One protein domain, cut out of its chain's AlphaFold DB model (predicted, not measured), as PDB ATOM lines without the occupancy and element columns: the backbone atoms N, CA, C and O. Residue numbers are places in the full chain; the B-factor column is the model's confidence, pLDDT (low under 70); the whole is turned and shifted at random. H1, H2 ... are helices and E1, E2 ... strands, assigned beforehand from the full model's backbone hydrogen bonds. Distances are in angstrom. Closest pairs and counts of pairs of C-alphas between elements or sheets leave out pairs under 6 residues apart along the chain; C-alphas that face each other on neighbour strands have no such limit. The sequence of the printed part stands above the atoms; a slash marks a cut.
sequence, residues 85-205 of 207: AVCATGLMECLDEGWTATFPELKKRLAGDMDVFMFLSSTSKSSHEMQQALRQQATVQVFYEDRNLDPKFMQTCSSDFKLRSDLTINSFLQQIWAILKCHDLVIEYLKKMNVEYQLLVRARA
ATOM      1  N   ALA A  85      51.962 -48.862  33.901       90.94
ATOM      2  CA  ALA A  85      51.170 -47.981  33.054       90.94
ATOM      3  C   ALA A  85      49.845 -48.663  32.715       90.94
ATOM      4  O   ALA A  85      49.820 -49.814  32.277       90.94
ATOM      5  N   VAL A  86      48.741 -47.948  32.897       90.88
ATOM      6  CA  VAL A  86      47.402 -48.411  32.551       90.88
ATOM      7  C   VAL A  86      46.849 -47.525  31.448       90.88
ATOM      8  O   VAL A  86      46.591 -46.348  31.664       90.88
ATOM      9  N   CYS A  87      46.644 -48.103  30.273       89.81
ATOM     10  CA  CYS A  87      45.982 -47.469  29.146       89.81
ATOM     11  C   CYS A  87      44.477 -47.731  29.205       89.81
ATOM     12  O   CYS A  87      44.034 -48.838  28.903       89.81
ATOM     13  N   ALA A  88      43.711 -46.714  29.586       88.06
ATOM     14  CA  ALA A  88      42.256 -46.734  29.605       88.06
ATOM     15  C   ALA A  88      41.714 -46.137  28.300       88.06
ATOM     16  O   ALA A  88      41.906 -44.951  28.036       88.06
ATOM     17  N   THR A  89      41.053 -46.954  27.481       86.19
ATOM     18  CA  THR A  89      40.459 -46.536  26.197       86.19
ATOM     19  C   THR A  89      38.950 -46.726  26.216       86.19
ATOM     20  O   THR A  89      38.506 -47.708  26.801       86.19
ATOM     21  N   GLY A  90      38.176 -45.887  25.533       81.06
ATOM     22  CA  GLY A  90      36.729 -46.090  25.409       81.06
ATOM     23  C   GLY A  90      35.956 -44.795  25.213       81.06
ATOM     24  O   GLY A  90      36.542 -43.754  24.917       81.06
ATOM     25  N   LEU A  91      34.640 -44.867  25.403       79.31
ATOM     26  CA  LEU A  91      33.784 -43.688  25.458       79.31
ATOM     27  C   LEU A  91      33.867 -43.032  26.832       79.31
ATOM     28  O   LEU A  91      33.750 -43.694  27.864       79.31
ATOM     29  N   MET A  92      34.021 -41.715  26.838       79.50
ATOM     30  CA  MET A  92      34.039 -40.929  28.061       79.50
ATOM     31  C   MET A  92      32.681 -41.021  28.775       79.50
ATOM     32  O   MET A  92      32.644 -41.199  29.986       79.50
ATOM     33  N   GLU A  93      31.571 -41.004  28.037       78.81
ATOM     34  CA  GLU A  93      30.203 -41.136  28.560       78.81
ATOM     35  C   GLU A  93      29.942 -42.453  29.315       78.81
ATOM     36  O   GLU A  93      29.004 -42.523  30.100       78.81
ATOM     37  N   CYS A  94      30.788 -43.469  29.128       78.69
ATOM     38  CA  CYS A  94      30.630 -44.798  29.725       78.69
ATOM     39  C   CYS A  94      31.528 -45.055  30.937       78.69
ATOM     40  O   CYS A  94      31.550 -46.163  31.472       78.69
ATOM     41  N   LEU A  95      32.276 -44.043  31.379       78.38
ATOM     42  CA  LEU A  95      33.242 -44.182  32.463       78.38
ATOM     43  C   LEU A  95      32.630 -44.673  33.776       78.38
ATOM     44  O   LEU A  95      33.239 -45.502  34.455       78.38
ATOM     45  N   ASP A  96      31.444 -44.181  34.126       76.12
ATOM     46  CA  ASP A  96      30.781 -44.567  35.372       76.12
ATOM     47  C   ASP A  96      30.337 -46.033  35.356       76.12
ATOM     48  O   ASP A  96      30.357 -46.695  36.394       76.12
ATOM     49  N   GLU A  97      30.001 -46.558  34.176       74.25
ATOM     50  CA  GLU A  97      29.570 -47.942  33.996       74.25
ATOM     51  C   GLU A  97      30.759 -48.913  33.975       74.25
ATOM     52  O   GLU A  97      30.735 -49.930  34.667       74.25
ATOM     53  N   GLY A  98      31.823 -48.608  33.221       76.19
ATOM     54  CA  GLY A  98      32.956 -49.525  33.053       76.19
ATOM     55  C   GLY A  98      34.142 -49.241  33.978       76.19
ATOM     56  O   GLY A  98      34.612 -50.121  34.712       76.19
ATOM     57  N   TRP A  99      34.663 -48.013  33.961       82.00
ATOM     58  CA  TRP A  99      35.908 -47.666  34.653       82.00
ATOM     59  C   TRP A  99      35.772 -47.642  36.175       82.00
ATOM     60  O   TRP A  99      36.631 -48.192  36.869       82.00
ATOM     61  N   THR A 100      34.690 -47.065  36.703       79.44
ATOM     62  CA  THR A 100      34.459 -46.973  38.155       79.44
ATOM     63  C   THR A 100      34.376 -48.354  38.816       79.44
ATOM     64  O   THR A 100      34.852 -48.530  39.941       79.44
ATOM     65  N   ALA A 101      33.867 -49.365  38.105       79.94
ATOM     66  CA  ALA A 101      33.859 -50.754  38.563       79.94
ATOM     67  C   ALA A 101      35.214 -51.462  38.355       79.94
ATOM     68  O   ALA A 101      35.673 -52.206  39.225       79.94
ATOM     69  N   THR A 102      35.877 -51.221  37.220       82.19
ATOM     70  CA  THR A 102      37.104 -51.934  36.829       82.19
ATOM     71  C   THR A 102      38.334 -51.452  37.598       82.19
ATOM     72  O   THR A 102      39.185 -52.255  37.986       82.19
ATOM     73  N   PHE A 103      38.449 -50.147  37.850       84.56
ATOM     74  CA  PHE A 103      39.656 -49.552  38.416       84.56
ATOM     75  C   PHE A 103      40.011 -50.065  39.826       84.56
ATOM     76  O   PHE A 103      41.179 -50.406  40.044       84.56
ATOM     77  N   PRO A 104      39.067 -50.204  40.781       85.44
ATOM     78  CA  PRO A 104      39.376 -50.767  42.095       85.44
ATOM     79  C   PRO A 104      39.899 -52.204  42.023       85.44
ATOM     80  O   PRO A 104      40.807 -52.569  42.768       85.44
ATOM     81  N   GLU A 105      39.350 -53.020  41.124       85.38
ATOM     82  CA  GLU A 105      39.786 -54.403  40.928       85.38
ATOM     83  C   GLU A 105      41.169 -54.460  40.274       85.38
ATOM     84  O   GLU A 105      42.042 -55.218  40.702       85.38
ATOM     85  N   LEU A 106      41.411 -53.584  39.298       84.56
ATOM     86  CA  LEU A 106      42.714 -53.430  38.668       84.56
ATOM     87  C   LEU A 106      43.784 -53.040  39.695       84.56
ATOM     88  O   LEU A 106      44.846 -53.658  39.746       84.56
ATOM     89  N   LYS A 107      43.470 -52.080  40.569       84.88
ATOM     90  CA  LYS A 107      44.346 -51.632  41.657       84.88
ATOM     91  C   LYS A 107      44.653 -52.733  42.669       84.88
ATOM     92  O   LYS A 107      45.766 -52.794  43.174       84.88
ATOM     93  N   LYS A 108      43.690 -53.609  42.972       84.88
ATOM     94  CA  LYS A 108      43.923 -54.768  43.851       84.88
ATOM     95  C   LYS A 108      44.864 -55.791  43.217       84.88
ATOM     96  O   LYS A 108      45.662 -56.400  43.924       84.88
ATOM     97  N   ARG A 109      44.760 -55.998  41.901       82.81
ATOM     98  CA  ARG A 109      45.563 -56.989  41.163       82.81
ATOM     99  C   ARG A 109      46.972 -56.502  40.855       82.81
ATOM    100  O   ARG A 109      47.916 -57.289  40.879       82.81
ATOM    101  N   LEU A 110      47.115 -55.218  40.551       82.44
ATOM    102  CA  LEU A 110      48.394 -54.599  40.243       82.44
ATOM    103  C   LEU A 110      49.046 -54.121  41.543       82.44
ATOM    104  O   LEU A 110      48.722 -53.069  42.081       82.44
ATOM    105  N   ALA A 111      49.978 -54.916  42.067       71.12
ATOM    106  CA  ALA A 111      50.765 -54.527  43.230       71.12
ATOM    107  C   ALA A 111      51.796 -53.449  42.844       71.12
ATOM    108  O   ALA A 111      52.794 -53.772  42.197       71.12
ATOM    109  N   GLY A 112      51.580 -52.196  43.259       77.81
ATOM    110  CA  GLY A 112      52.529 -51.088  43.090       77.81
ATOM    111  C   GLY A 112      51.876 -49.764  42.686       77.81
ATOM    112  O   GLY A 112      50.655 -49.622  42.727       77.81
ATOM    113  N   ASP A 113      52.706 -48.789  42.308       84.06
ATOM    114  CA  ASP A 113      52.236 -47.502  41.791       84.06
ATOM    115  C   ASP A 113      51.656 -47.668  40.384       84.06
ATOM    116  O   ASP A 113      52.177 -48.423  39.558       84.06
ATOM    117  N   MET A 114      50.592 -46.926  40.089       86.75
ATOM    118  CA  MET A 114      49.949 -46.964  38.781       86.75
ATOM    119  C   MET A 114      49.789 -45.565  38.210       86.75
ATOM    120  O   MET A 114      49.231 -44.675  38.859       86.75
ATOM    121  N   ASP A 115      50.210 -45.419  36.959       88.12
ATOM    122  CA  ASP A 115      49.916 -44.247  36.147       88.12
ATOM    123  C   ASP A 115      48.844 -44.617  35.131       88.12
ATOM    124  O   ASP A 115      48.973 -45.608  34.410       88.12
ATOM    125  N   VAL A 116      47.777 -43.829  35.081       88.44
ATOM    126  CA  VAL A 116      46.636 -44.070  34.205       88.44
ATOM    127  C   VAL A 116      46.661 -43.071  33.054       88.44
ATOM    128  O   VAL A 116      46.620 -41.858  33.240       88.44
ATOM    129  N   PHE A 117      46.678 -43.588  31.839       87.88
ATOM    130  CA  PHE A 117      46.594 -42.827  30.605       87.88
ATOM    131  C   PHE A 117      45.200 -43.055  30.032       87.88
ATOM    132  O   PHE A 117      44.878 -44.154  29.586       87.88
ATOM    133  N   MET A 118      44.350 -42.037  30.115       85.19
ATOM    134  CA  MET A 118      42.973 -42.069  29.637       85.19
ATOM    135  C   MET A 118      42.907 -41.480  28.237       85.19
ATOM    136  O   MET A 118      43.076 -40.276  28.056       85.19
ATOM    137  N   PHE A 119      42.650 -42.334  27.257       84.81
ATOM    138  CA  PHE A 119      42.443 -41.959  25.867       84.81
ATOM    139  C   PHE A 119      40.979 -42.215  25.517       84.81
ATOM    140  O   PHE A 119      40.600 -43.330  25.151       84.81
ATOM    141  N   LEU A 120      40.141 -41.204  25.740       80.44
ATOM    142  CA  LEU A 120      38.691 -41.364  25.749       80.44
ATOM    143  C   LEU A 120      38.058 -40.521  24.654       80.44
ATOM    144  O   LEU A 120      38.325 -39.325  24.539       80.44
ATOM    145  N   SER A 121      37.216 -41.159  23.851       78.44
ATOM    146  CA  SER A 121      36.422 -40.483  22.835       78.44
ATOM    147  C   SER A 121      35.198 -39.856  23.496       78.44
ATOM    148  O   SER A 121      34.550 -40.495  24.321       78.44
ATOM    149  N   SER A 122      34.874 -38.620  23.126       75.44
ATOM    150  CA  SER A 122      33.645 -37.948  23.557       75.44
ATOM    151  C   SER A 122      32.781 -37.621  22.347       75.44
ATOM    152  O   SER A 122      33.271 -37.182  21.304       75.44
ATOM    153  N   THR A 123      31.478 -37.816  22.492       69.44
ATOM    154  CA  THR A 123      30.464 -37.367  21.528       69.44
ATOM    155  C   THR A 123      29.801 -36.060  21.961       69.44
ATOM    156  O   THR A 123      29.199 -35.362  21.143       69.44
ATOM    157  N   SER A 124      29.936 -35.703  23.239       65.62
ATOM    158  CA  SER A 124      29.380 -34.491  23.834       65.62
ATOM    159  C   SER A 124      30.444 -33.406  24.051       65.62
ATOM    160  O   SER A 124      31.625 -33.677  24.260       65.62
ATOM    161  N   LYS A 125      30.017 -32.135  24.026       58.12
ATOM    162  CA  LYS A 125      30.883 -30.976  24.328       58.12
ATOM    163  C   LYS A 125      31.091 -30.748  25.833       58.12
ATOM    164  O   LYS A 125      31.862 -29.872  26.208       58.12
ATOM    165  N   SER A 126      30.408 -31.499  26.697       53.78
ATOM    166  CA  SER A 126      30.446 -31.355  28.161       53.78
ATOM    167  C   SER A 126      31.612 -32.112  28.812       53.78
ATOM    168  O   SER A 126      31.536 -32.499  29.974       53.78
ATOM    169  N   SER A 127      32.712 -32.316  28.078       59.06
ATOM    170  CA  SER A 127      33.832 -33.159  28.504       59.06
ATOM    171  C   SER A 127      34.567 -32.652  29.745       59.06
ATOM    172  O   SER A 127      35.121 -33.442  30.507       59.06
ATOM    173  N   HIS A 128      34.508 -31.350  30.023       59.78
ATOM    174  CA  HIS A 128      35.293 -30.736  31.091       59.78
ATOM    175  C   HIS A 128      34.847 -31.063  32.525       59.78
ATOM    176  O   HIS A 128      35.714 -31.228  33.385       59.78
ATOM    177  N   GLU A 129      33.546 -31.169  32.811       62.59
ATOM    178  CA  GLU A 129      33.068 -31.453  34.178       62.59
ATOM    179  C   GLU A 129      33.351 -32.910  34.570       62.59
ATOM    180  O   GLU A 129      33.868 -33.189  35.654       62.59
ATOM    181  N   MET A 130      33.131 -33.839  33.637       62.16
ATOM    182  CA  MET A 130      33.382 -35.265  33.851       62.16
ATOM    183  C   MET A 130      34.885 -35.573  33.958       62.16
ATOM    184  O   MET A 130      35.305 -36.360  34.806       62.16
ATOM    185  N   GLN A 131      35.725 -34.863  33.194       63.50
ATOM    186  CA  GLN A 131      37.185 -34.910  33.337       63.50
ATOM    187  C   GLN A 131      37.672 -34.474  34.728       63.50
ATOM    188  O   GLN A 131      38.693 -34.981  35.193       63.50
ATOM    189  N   GLN A 132      36.990 -33.533  35.392       62.44
ATOM    190  CA  GLN A 132      37.372 -33.087  36.736       62.44
ATOM    191  C   GLN A 132      37.000 -34.107  37.817       62.44
ATOM    192  O   GLN A 132      37.799 -34.321  38.730       62.44
ATOM    193  N   ALA A 133      35.851 -34.780  37.691       60.19
ATOM    194  CA  ALA A 133      35.413 -35.807  38.639       60.19
ATOM    195  C   ALA A 133      36.368 -37.020  38.691       60.19
ATOM    196  O   ALA A 133      36.585 -37.605  39.750       60.19
ATOM    197  N   LEU A 134      37.014 -37.352  37.569       62.78
ATOM    198  CA  LEU A 134      37.910 -38.510  37.453       62.78
ATOM    199  C   LEU A 134      39.289 -38.324  38.094       62.78
ATOM    200  O   LEU A 134      39.986 -39.317  38.295       62.78
ATOM    201  N   ARG A 135      39.694 -37.086  38.416       59.69
ATOM    202  CA  ARG A 135      41.074 -36.730  38.814       59.69
ATOM    203  C   ARG A 135      41.536 -37.253  40.179       59.69
ATOM    204  O   ARG A 135      42.631 -36.907  40.609       59.69
ATOM    205  N   GLN A 136      40.745 -38.057  40.887       56.47
ATOM    206  CA  GLN A 136      41.007 -38.366  42.300       56.47
ATOM    207  C   GLN A 136      41.546 -39.776  42.596       56.47
ATOM    208  O   GLN A 136      41.615 -40.150  43.764       56.47
ATOM    209  N   GLN A 137      41.926 -40.585  41.597       60.66
ATOM    210  CA  GLN A 137      42.112 -42.029  41.846       60.66
ATOM    211  C   GLN A 137      43.461 -42.657  41.421       60.66
ATOM    212  O   GLN A 137      43.742 -43.783  41.845       60.66
ATOM    213  N   ALA A 138      44.336 -41.950  40.692       60.94
ATOM    214  CA  ALA A 138      45.637 -42.457  40.214       60.94
ATOM    215  C   ALA A 138      46.829 -41.551  40.593       60.94
ATOM    216  O   ALA A 138      46.637 -40.368  40.866       60.94
ATOM    217  N   THR A 139      48.058 -42.094  40.584       61.69
ATOM    218  CA  THR A 139      49.296 -41.337  40.881       61.69
ATOM    219  C   THR A 139      49.567 -40.275  39.816       61.69
ATOM    220  O   THR A 139      49.938 -39.145  40.124       61.69
ATOM    221  N   VAL A 140      49.340 -40.633  38.554       69.94
ATOM    222  CA  VAL A 140      49.336 -39.724  37.408       69.94
ATOM    223  C   VAL A 140      48.144 -40.090  36.542       69.94
ATOM    224  O   VAL A 140      47.902 -41.270  36.293       69.94
ATOM    225  N   GLN A 141      47.411 -39.080  36.078       70.81
ATOM    226  CA  GLN A 141      46.309 -39.260  35.146       70.81
ATOM    227  C   GLN A 141      46.469 -38.303  33.974       70.81
ATOM    228  O   GLN A 141      46.406 -37.084  34.143       70.81
ATOM    229  N   VAL A 142      46.714 -38.853  32.788       72.25
ATOM    230  CA  VAL A 142      46.818 -38.072  31.550       72.25
ATOM    231  C   VAL A 142      45.548 -38.302  30.755       72.25
ATOM    232  O   VAL A 142      45.272 -39.432  30.370       72.25
ATOM    233  N   PHE A 143      44.776 -37.242  30.533       74.31
ATOM    234  CA  PHE A 143      43.573 -37.302  29.714       74.31
ATOM    235  C   PHE A 143      43.882 -36.815  28.301       74.31
ATOM    236  O   PHE A 143      44.451 -35.736  28.124       74.31
ATOM    237  N   TYR A 144      43.472 -37.596  27.311       73.69
ATOM    238  CA  TYR A 144      43.491 -37.218  25.912       73.69
ATOM    239  C   TYR A 144      42.104 -37.439  25.320       73.69
ATOM    240  O   TYR A 144      41.585 -38.558  25.335       73.69
ATOM    241  N   GLU A 145      41.516 -36.359  24.811       73.06
ATOM    242  CA  GLU A 145      40.235 -36.415  24.120       73.06
ATOM    243  C   GLU A 145      40.458 -36.931  22.703       73.06
ATOM    244  O   GLU A 145      41.098 -36.281  21.870       73.06
ATOM    245  N   ASP A 146      39.949 -38.124  22.444       71.56
ATOM    246  CA  ASP A 146      40.000 -38.712  21.122       71.56
ATOM    247  C   ASP A 146      38.866 -38.164  20.257       71.56
ATOM    248  O   ASP A 146      37.713 -38.051  20.686       71.56
ATOM    249  N   ARG A 147      39.190 -37.834  19.007       68.50
ATOM    250  CA  ARG A 147      38.170 -37.411  18.054       68.50
ATOM    251  C   ARG A 147      37.433 -38.649  17.592       68.50
ATOM    252  O   ARG A 147      38.044 -39.591  17.092       68.50
ATOM    253  N   ASN A 148      36.114 -38.612  17.707       65.69
ATOM    254  CA  ASN A 148      35.295 -39.657  17.132       65.69
ATOM    255  C   ASN A 148      35.493 -39.669  15.604       65.69
ATOM    256  O   ASN A 148      35.185 -38.683  14.930       65.69
ATOM    257  N   LEU A 149      36.058 -40.755  15.067       64.25
ATOM    258  CA  LEU A 149      36.287 -40.918  13.631       64.25
ATOM    259  C   LEU A 149      34.976 -41.242  12.896       64.25
ATOM    260  O   LEU A 149      34.926 -41.088  11.676       64.25
ATOM    261  N   ASP A 150      33.917 -41.643  13.616       63.12
ATOM    262  CA  ASP A 150      32.600 -41.928  13.043       63.12
ATOM    263  C   ASP A 150      31.462 -41.151  13.740       63.12
ATOM    264  O   ASP A 150      31.089 -41.467  14.872       63.12
ATOM    265  N   PRO A 151      30.814 -40.188  13.060       60.22
ATOM    266  CA  PRO A 151      29.673 -39.466  13.621       60.22
ATOM    267  C   PRO A 151      28.433 -40.347  13.869       60.22
ATOM    268  O   PRO A 151      27.508 -39.897  14.539       60.22
ATOM    269  N   LYS A 152      28.386 -41.580  13.338       58.16
ATOM    270  CA  LYS A 152      27.311 -42.563  13.566       58.16
ATOM    271  C   LYS A 152      27.630 -43.578  14.665       58.16
ATOM    272  O   LYS A 152      26.844 -44.503  14.863       58.16
ATOM    273  N   PHE A 153      28.765 -43.444  15.355       62.06
ATOM    274  CA  PHE A 153      29.115 -44.331  16.462       62.06
ATOM    275  C   PHE A 153      27.990 -44.321  17.510       62.06
ATOM    276  O   PHE A 153      27.648 -43.270  18.054       62.06
ATOM    277  N   MET A 154      27.375 -45.483  17.756       57.72
ATOM    278  CA  MET A 154      26.287 -45.598  18.726       57.72
ATOM    279  C   MET A 154      26.808 -45.300  20.138       57.72
ATOM    280  O   MET A 154      27.776 -45.904  20.588       57.72
ATOM    281  N   GLN A 155      26.129 -44.396  20.849       62.78
ATOM    282  CA  GLN A 155      26.421 -43.977  22.232       62.78
ATOM    283  C   GLN A 155      26.027 -45.027  23.287       62.78
ATOM    284  O   GLN A 155      25.639 -44.690  24.401       62.78
ATOM    285  N   THR A 156      26.047 -46.310  22.948       67.62
ATOM    286  CA  THR A 156      25.716 -47.357  23.915       67.62
ATOM    287  C   THR A 156      26.995 -47.855  24.561       67.62
ATOM    288  O   THR A 156      27.902 -48.276  23.849       67.62
ATOM    289  N   CYS A 157      27.033 -47.916  25.888       69.75
ATOM    290  CA  CYS A 157      28.149 -48.466  26.664       69.75
ATOM    291  C   CYS A 157      28.290 -49.994  26.571       69.75
ATOM    292  O   CYS A 157      29.024 -50.606  27.344       69.75
ATOM    293  N   SER A 158      27.586 -50.617  25.619       63.12
ATOM    294  CA  SER A 158      27.626 -52.054  25.390       63.12
ATOM    295  C   SER A 158      28.939 -52.468  24.736       63.12
ATOM    296  O   SER A 158      29.390 -51.888  23.747       63.12
ATOM    297  N   SER A 159      29.505 -53.540  25.277       52.66
ATOM    298  CA  SER A 159      30.769 -54.146  24.878       52.66
ATOM    299  C   SER A 159      30.707 -54.914  23.556       52.66
ATOM    300  O   SER A 159      31.749 -55.370  23.072       52.66
ATOM    301  N   ASP A 160      29.502 -55.055  22.995       51.88
ATOM    302  CA  ASP A 160      29.158 -55.929  21.883       51.88
ATOM    303  C   ASP A 160      29.919 -55.561  20.604       51.88
ATOM    304  O   ASP A 160      29.464 -54.814  19.733       51.88
ATOM    305  N   PHE A 161      31.089 -56.169  20.442       48.16
ATOM    306  CA  PHE A 161      31.814 -56.181  19.186       48.16
ATOM    307  C   PHE A 161      31.127 -57.158  18.215       48.16
ATOM    308  O   PHE A 161      31.553 -58.299  18.032       48.16
ATOM    309  N   LYS A 162      30.001 -56.744  17.618       48.69
ATOM    310  CA  LYS A 162      29.252 -57.582  16.667       48.69
ATOM    311  C   LYS A 162      29.902 -57.542  15.292       48.69
ATOM    312  O   LYS A 162      29.730 -56.600  14.525       48.69
ATOM    313  N   LEU A 163      30.604 -58.621  14.952       46.34
ATOM    314  CA  LEU A 163      31.240 -58.785  13.645       46.34
ATOM    315  C   LEU A 163      30.260 -59.163  12.504       46.34
ATOM    316  O   LEU A 163      30.741 -59.399  11.397       46.34
ATOM    317  N   ARG A 164      28.925 -59.226  12.742       44.09
ATOM    318  CA  ARG A 164      27.799 -59.132  11.757       44.09
ATOM    319  C   ARG A 164      26.421 -59.340  12.419       44.09
ATOM    320  O   ARG A 164      26.340 -60.086  13.385       44.09
ATOM    321  N   SER A 165      25.342 -58.675  11.979       45.59
ATOM    322  CA  SER A 165      24.684 -58.823  10.658       45.59
ATOM    323  C   SER A 165      24.839 -57.691   9.622       45.59
ATOM    324  O   SER A 165      24.551 -57.929   8.454       45.59
ATOM    325  N   ASP A 166      25.345 -56.511   9.983       48.88
ATOM    326  CA  ASP A 166      25.301 -55.314   9.113       48.88
ATOM    327  C   ASP A 166      26.439 -54.297   9.396       48.88
ATOM    328  O   ASP A 166      26.258 -53.089   9.333       48.88
ATOM    329  N   LEU A 167      27.637 -54.824   9.698       47.62
ATOM    330  CA  LEU A 167      28.954 -54.162   9.870       47.62
ATOM    331  C   LEU A 167      29.056 -52.639   9.639       47.62
ATOM    332  O   LEU A 167      29.164 -52.167   8.505       47.62
ATOM    333  N   THR A 168      29.326 -51.913  10.721       52.12
ATOM    334  CA  THR A 168      30.090 -50.657  10.690       52.12
ATOM    335  C   THR A 168      31.539 -50.929  11.107       52.12
ATOM    336  O   THR A 168      31.850 -51.037  12.289       52.12
ATOM    337  N   ILE A 169      32.441 -51.038  10.125       54.38
ATOM    338  CA  ILE A 169      33.899 -51.273  10.275       54.38
ATOM    339  C   ILE A 169      34.599 -50.204  11.147       54.38
ATOM    340  O   ILE A 169      35.677 -50.432  11.698       54.38
ATOM    341  N   ASN A 170      33.976 -49.040  11.301       59.62
ATOM    342  CA  ASN A 170      34.607 -47.857  11.871       59.62
ATOM    343  C   ASN A 170      34.858 -47.952  13.384       59.62
ATOM    344  O   ASN A 170      35.865 -47.433  13.859       59.62
ATOM    345  N   SER A 171      34.011 -48.661  14.143       61.94
ATOM    346  CA  SER A 171      34.175 -48.775  15.602       61.94
ATOM    347  C   SER A 171      35.423 -49.571  15.995       61.94
ATOM    348  O   SER A 171      36.117 -49.224  16.949       61.94
ATOM    349  N   PHE A 172      35.765 -50.603  15.223       71.06
ATOM    350  CA  PHE A 172      36.990 -51.376  15.413       71.06
ATOM    351  C   PHE A 172      38.248 -50.561  15.132       71.06
ATOM    352  O   PHE A 172      39.214 -50.615  15.893       71.06
ATOM    353  N   LEU A 173      38.228 -49.791  14.042       74.81
ATOM    354  CA  LEU A 173      39.343 -48.927  13.670       74.81
ATOM    355  C   LEU A 173      39.571 -47.843  14.727       74.81
ATOM    356  O   LEU A 173      40.723 -47.607  15.084       74.81
ATOM    357  N   GLN A 174      38.500 -47.271  15.291       74.00
ATOM    358  CA  GLN A 174      38.592 -46.356  16.434       74.00
ATOM    359  C   GLN A 174      39.305 -47.014  17.619       74.00
ATOM    360  O   GLN A 174      40.212 -46.426  18.199       74.00
ATOM    361  N   GLN A 175      38.942 -48.254  17.961       75.62
ATOM    362  CA  GLN A 175      39.561 -48.962  19.082       75.62
ATOM    363  C   GLN A 175      41.047 -49.248  18.840       75.62
ATOM    364  O   GLN A 175      41.857 -49.017  19.735       75.62
ATOM    365  N   ILE A 176      41.429 -49.724  17.650       80.81
ATOM    366  CA  ILE A 176      42.845 -49.944  17.310       80.81
ATOM    367  C   ILE A 176      43.620 -48.629  17.376       80.81
ATOM    368  O   ILE A 176      44.709 -48.582  17.950       80.81
ATOM    369  N   TRP A 177      43.049 -47.561  16.818       82.06
ATOM    370  CA  TRP A 177      43.648 -46.234  16.842       82.06
ATOM    371  C   TRP A 177      43.864 -45.736  18.273       82.06
ATOM    372  O   TRP A 177      44.971 -45.323  18.616       82.06
ATOM    373  N   ALA A 178      42.850 -45.864  19.131       81.44
ATOM    374  CA  ALA A 178      42.919 -45.474  20.531       81.44
ATOM    375  C   ALA A 178      44.001 -46.234  21.311       81.44
ATOM    376  O   ALA A 178      44.736 -45.638  22.098       81.44
ATOM    377  N   ILE A 179      44.154 -47.537  21.060       84.62
ATOM    378  CA  ILE A 179      45.214 -48.345  21.679       84.62
ATOM    379  C   ILE A 179      46.590 -47.866  21.225       84.62
ATOM    380  O   ILE A 179      47.470 -47.664  22.062       84.62
ATOM    381  N   LEU A 180      46.774 -47.688  19.914       87.62
ATOM    382  CA  LEU A 180      48.043 -47.243  19.348       87.62
ATOM    383  C   LEU A 180      48.438 -45.879  19.923       87.62
ATOM    384  O   LEU A 180      49.568 -45.700  20.370       87.62
ATOM    385  N   LYS A 181      47.489 -44.941  19.988       86.62
ATOM    386  CA  LYS A 181      47.731 -43.608  20.541       86.62
ATOM    387  C   LYS A 181      47.968 -43.602  22.036       86.62
ATOM    388  O   LYS A 181      48.854 -42.882  22.490       86.62
ATOM    389  N   CYS A 182      47.262 -44.430  22.798       86.69
ATOM    390  CA  CYS A 182      47.568 -44.572  24.213       86.69
ATOM    391  C   CYS A 182      48.980 -45.135  24.432       86.69
ATOM    392  O   CYS A 182      49.725 -44.621  25.262       86.69
ATOM    393  N   HIS A 183      49.386 -46.136  23.646       88.62
ATOM    394  CA  HIS A 183      50.747 -46.660  23.692       88.62
ATOM    395  C   HIS A 183      51.788 -45.576  23.364       88.62
ATOM    396  O   HIS A 183      52.740 -45.408  24.125       88.62
ATOM    397  N   ASP A 184      51.593 -44.805  22.289       89.31
ATOM    398  CA  ASP A 184      52.490 -43.699  21.923       89.31
ATOM    399  C   ASP A 184      52.635 -42.687  23.075       89.31
ATOM    400  O   ASP A 184      53.755 -42.319  23.435       89.31
ATOM    401  N   LEU A 185      51.522 -42.309  23.718       85.50
ATOM    402  CA  LEU A 185      51.517 -41.407  24.877       85.50
ATOM    403  C   LEU A 185      52.318 -41.964  26.058       85.50
ATOM    404  O   LEU A 185      53.073 -41.225  26.692       85.50
ATOM    405  N   VAL A 186      52.191 -43.261  26.347       87.50
ATOM    406  CA  VAL A 186      52.981 -43.919  27.397       87.50
ATOM    407  C   VAL A 186      54.472 -43.854  27.064       87.50
ATOM    408  O   VAL A 186      55.273 -43.505  27.931       87.50
ATOM    409  N   ILE A 187      54.862 -44.136  25.815       87.81
ATOM    410  CA  ILE A 187      56.263 -44.067  25.366       87.81
ATOM    411  C   ILE A 187      56.820 -42.640  25.454       87.81
ATOM    412  O   ILE A 187      57.964 -42.447  25.877       87.81
ATOM    413  N   GLU A 188      56.042 -41.633  25.070       87.81
ATOM    414  CA  GLU A 188      56.445 -40.231  25.204       87.81
ATOM    415  C   GLU A 188      56.619 -39.831  26.671       87.81
ATOM    416  O   GLU A 188      57.614 -39.194  27.028       87.81
ATOM    417  N   TYR A 189      55.695 -40.251  27.538       85.75
ATOM    418  CA  TYR A 189      55.765 -39.974  28.968       85.75
ATOM    419  C   TYR A 189      56.969 -40.652  29.631       85.75
ATOM    420  O   TYR A 189      57.700 -39.997  30.375       85.75
ATOM    421  N   LEU A 190      57.227 -41.925  29.301       85.69
ATOM    422  CA  LEU A 190      58.414 -42.681  29.717       85.69
ATOM    423  C   LEU A 190      59.697 -41.891  29.430       85.69
ATOM    424  O   LEU A 190      60.512 -41.674  30.328       85.69
ATOM    425  N   LYS A 191      59.844 -41.398  28.193       87.06
ATOM    426  CA  LYS A 191      61.009 -40.608  27.766       87.06
ATOM    427  C   LYS A 191      61.103 -39.274  28.500       87.06
ATOM    428  O   LYS A 191      62.190 -38.879  28.911       87.06
ATOM    429  N   LYS A 192      59.978 -38.574  28.653       87.62
ATOM    430  CA  LYS A 192      59.938 -37.232  29.246       87.62
ATOM    431  C   LYS A 192      60.226 -37.242  30.745       87.62
ATOM    432  O   LYS A 192      60.906 -36.349  31.239       87.62
ATOM    433  N   MET A 193      59.684 -38.222  31.459       81.12
ATOM    434  CA  MET A 193      59.738 -38.284  32.921       81.12
ATOM    435  C   MET A 193      60.835 -39.211  33.441       81.12
ATOM    436  O   MET A 193      61.022 -39.295  34.653       81.12
ATOM    437  N   ASN A 194      61.559 -39.889  32.543       82.88
ATOM    438  CA  ASN A 194      62.597 -40.864  32.874       82.88
ATOM    439  C   ASN A 194      62.096 -41.935  33.863       82.88
ATOM    440  O   ASN A 194      62.742 -42.254  34.860       82.88
ATOM    441  N   VAL A 195      60.890 -42.440  33.599       80.94
ATOM    442  CA  VAL A 195      60.238 -43.509  34.366       80.94
ATOM    443  C   VAL A 195      60.425 -44.823  33.605       80.94
ATOM    444  O   VAL A 195      60.482 -44.809  32.381       80.94
ATOM    445  N   GLU A 196      60.502 -45.956  34.306       83.25
ATOM    446  CA  GLU A 196      60.498 -47.294  33.703       83.25
ATOM    447  C   GLU A 196      59.252 -48.055  34.179       83.25
ATOM    448  O   GLU A 196      59.063 -48.264  35.381       83.25
ATOM    449  N   TYR A 197      58.384 -48.454  33.245       86.12
ATOM    450  CA  TYR A 197      57.218 -49.287  33.544       86.12
ATOM    451  C   TYR A 197      57.566 -50.763  33.372       86.12
ATOM    452  O   TYR A 197      58.128 -51.164  32.356       86.12
ATOM    453  N   GLN A 198      57.183 -51.589  34.345       83.75
ATOM    454  CA  GLN A 198      57.375 -53.044  34.253       83.75
ATOM    455  C   GLN A 198      56.275 -53.723  33.439       83.75
ATOM    456  O   GLN A 198      56.485 -54.792  32.868       83.75
ATOM    457  N   LEU A 199      55.095 -53.110  33.426       86.50
ATOM    458  CA  LEU A 199      53.908 -53.632  32.783       86.50
ATOM    459  C   LEU A 199      53.134 -52.483  32.140       86.50
ATOM    460  O   LEU A 199      53.019 -51.395  32.711       86.50
ATOM    461  N   LEU A 200      52.590 -52.760  30.957       87.81
ATOM    462  CA  LEU A 200      51.589 -51.936  30.299       87.81
ATOM    463  C   LEU A 200      50.295 -52.744  30.232       87.81
ATOM    464  O   LEU A 200      50.253 -53.804  29.608       87.81
ATOM    465  N   VAL A 201      49.251 -52.251  30.887       89.00
ATOM    466  CA  VAL A 201      47.936 -52.892  30.919       89.00
ATOM    467  C   VAL A 201      46.962 -52.068  30.105       89.00
ATOM    468  O   VAL A 201      46.863 -50.860  30.296       89.00
ATOM    469  N   ARG A 202      46.207 -52.718  29.221       86.31
ATOM    470  CA  ARG A 202      45.036 -52.101  28.601       86.31
ATOM    471  C   ARG A 202      43.810 -52.391  29.453       86.31
ATOM    472  O   ARG A 202      43.562 -53.541  29.805       86.31
ATOM    473  N   ALA A 203      43.020 -51.362  29.698       85.00
ATOM    474  CA  ALA A 203      41.690 -51.467  30.259       85.00
ATOM    475  C   ALA A 203      40.711 -50.686  29.379       85.00
ATOM    476  O   ALA A 203      41.079 -49.704  28.728       85.00
ATOM    477  N   ARG A 204      39.466 -51.149  29.327       79.75
ATOM    478  CA  ARG A 204      38.400 -50.387  28.692       79.75
ATOM    479  C   ARG A 204      37.663 -49.557  29.728       79.75
ATOM    480  O   ARG A 204      37.499 -49.991  30.865       79.75
ATOM    481  N   ALA A 205      37.309 -48.340  29.340       70.31
ATOM    482  CA  ALA A 205      36.450 -47.469  30.129       70.31
ATOM    483  C   ALA A 205      34.967 -47.764  29.876       70.31
ATOM    484  O   ALA A 205      34.149 -47.535  30.757       70.31
TER     485      ALA A 205
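What this domain is: This is residues 85 to 205 of the 207 residues of the protein "Hypothetical protein" of Didymodactylos carnosus (UniProt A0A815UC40). A twisted sheet of four parallel strands forms the core, with H1 and H2 covering one face and the long helix H3 crossing the other face at a slant: three layers, helices on both faces of a sheet. Beyond one end of the strands the chain makes a long loop, residues 147 to 169, before H3. The 121 printed residues hold three named helices and four named strands in the order E1 H1 E2 H2 E3 H3 E4, and the sheet's order is E3 E2 E1 E4. The class is mixed, helices and strands; the whole is compact, with a radius of gyration of the C-alphas of 14.7 A, yet elongated, spanning 45 by 27 by 26 A.

How they stand to each other: E1, residues 85 to 91, is an inner strand. H1, residues 92 to 109, has a kink of 59 degrees near residue 99. E2, residues 114 to 121, is parallel to E1 at 21 degrees, with N 88 and O 117 at 2.8 A; E1, H1, E2 is a strand-helix-strand unit, two parallel neighbour strands with a helix between, and its crossover is right-handed. H2, residues 127 to 136, leads to the edge strand E3, residues 140 to 146, parallel to E2 at 14 degrees, with N 118 and O 142 at 2.8 A; E2, H2, E3 is a second right-handed unit. H3, residues 170 to 193, leads to the other edge strand E4, residues 199 to 204, parallel to E1 at 15 degrees, with N 87 and O 201 at 2.8 A; E3, H3, E4 is a split right-handed unit, with E2 and E1 between its strands. H1 lies over E1 and E4 at a height over the sheet of 8.3 A, and H2 on the same face over E3 at 9.9 A. H3 is on the opposite face, over E2 and E1 at 8.1 A; its closest C-alphas to E1 are those of Cys 182 and Cys 87, 5.9 A apart. Every O i to N i+4 pair is within hydrogen-bond range in H3, but 8 of 14 in H1 and 4 of 6 in H2.

Where its parts are: E1 begins at C-alpha 85 (51.170, -47.981, 33.054) and is 19.5 A long. H1 measures 23.7 A, E2 21.9 A and H3 34.2 A. E4 ends at C-alpha 204 (38.400, -50.387, 28.692).

The domain as a whole: The C-alphas of Ser 165 and Asn 194, the two farthest apart, are 47.5 A apart. The printed part has no cut. The link from E3 to H3 is long. Residues 123 to 140 and 147 to 171 have pLDDT under 70.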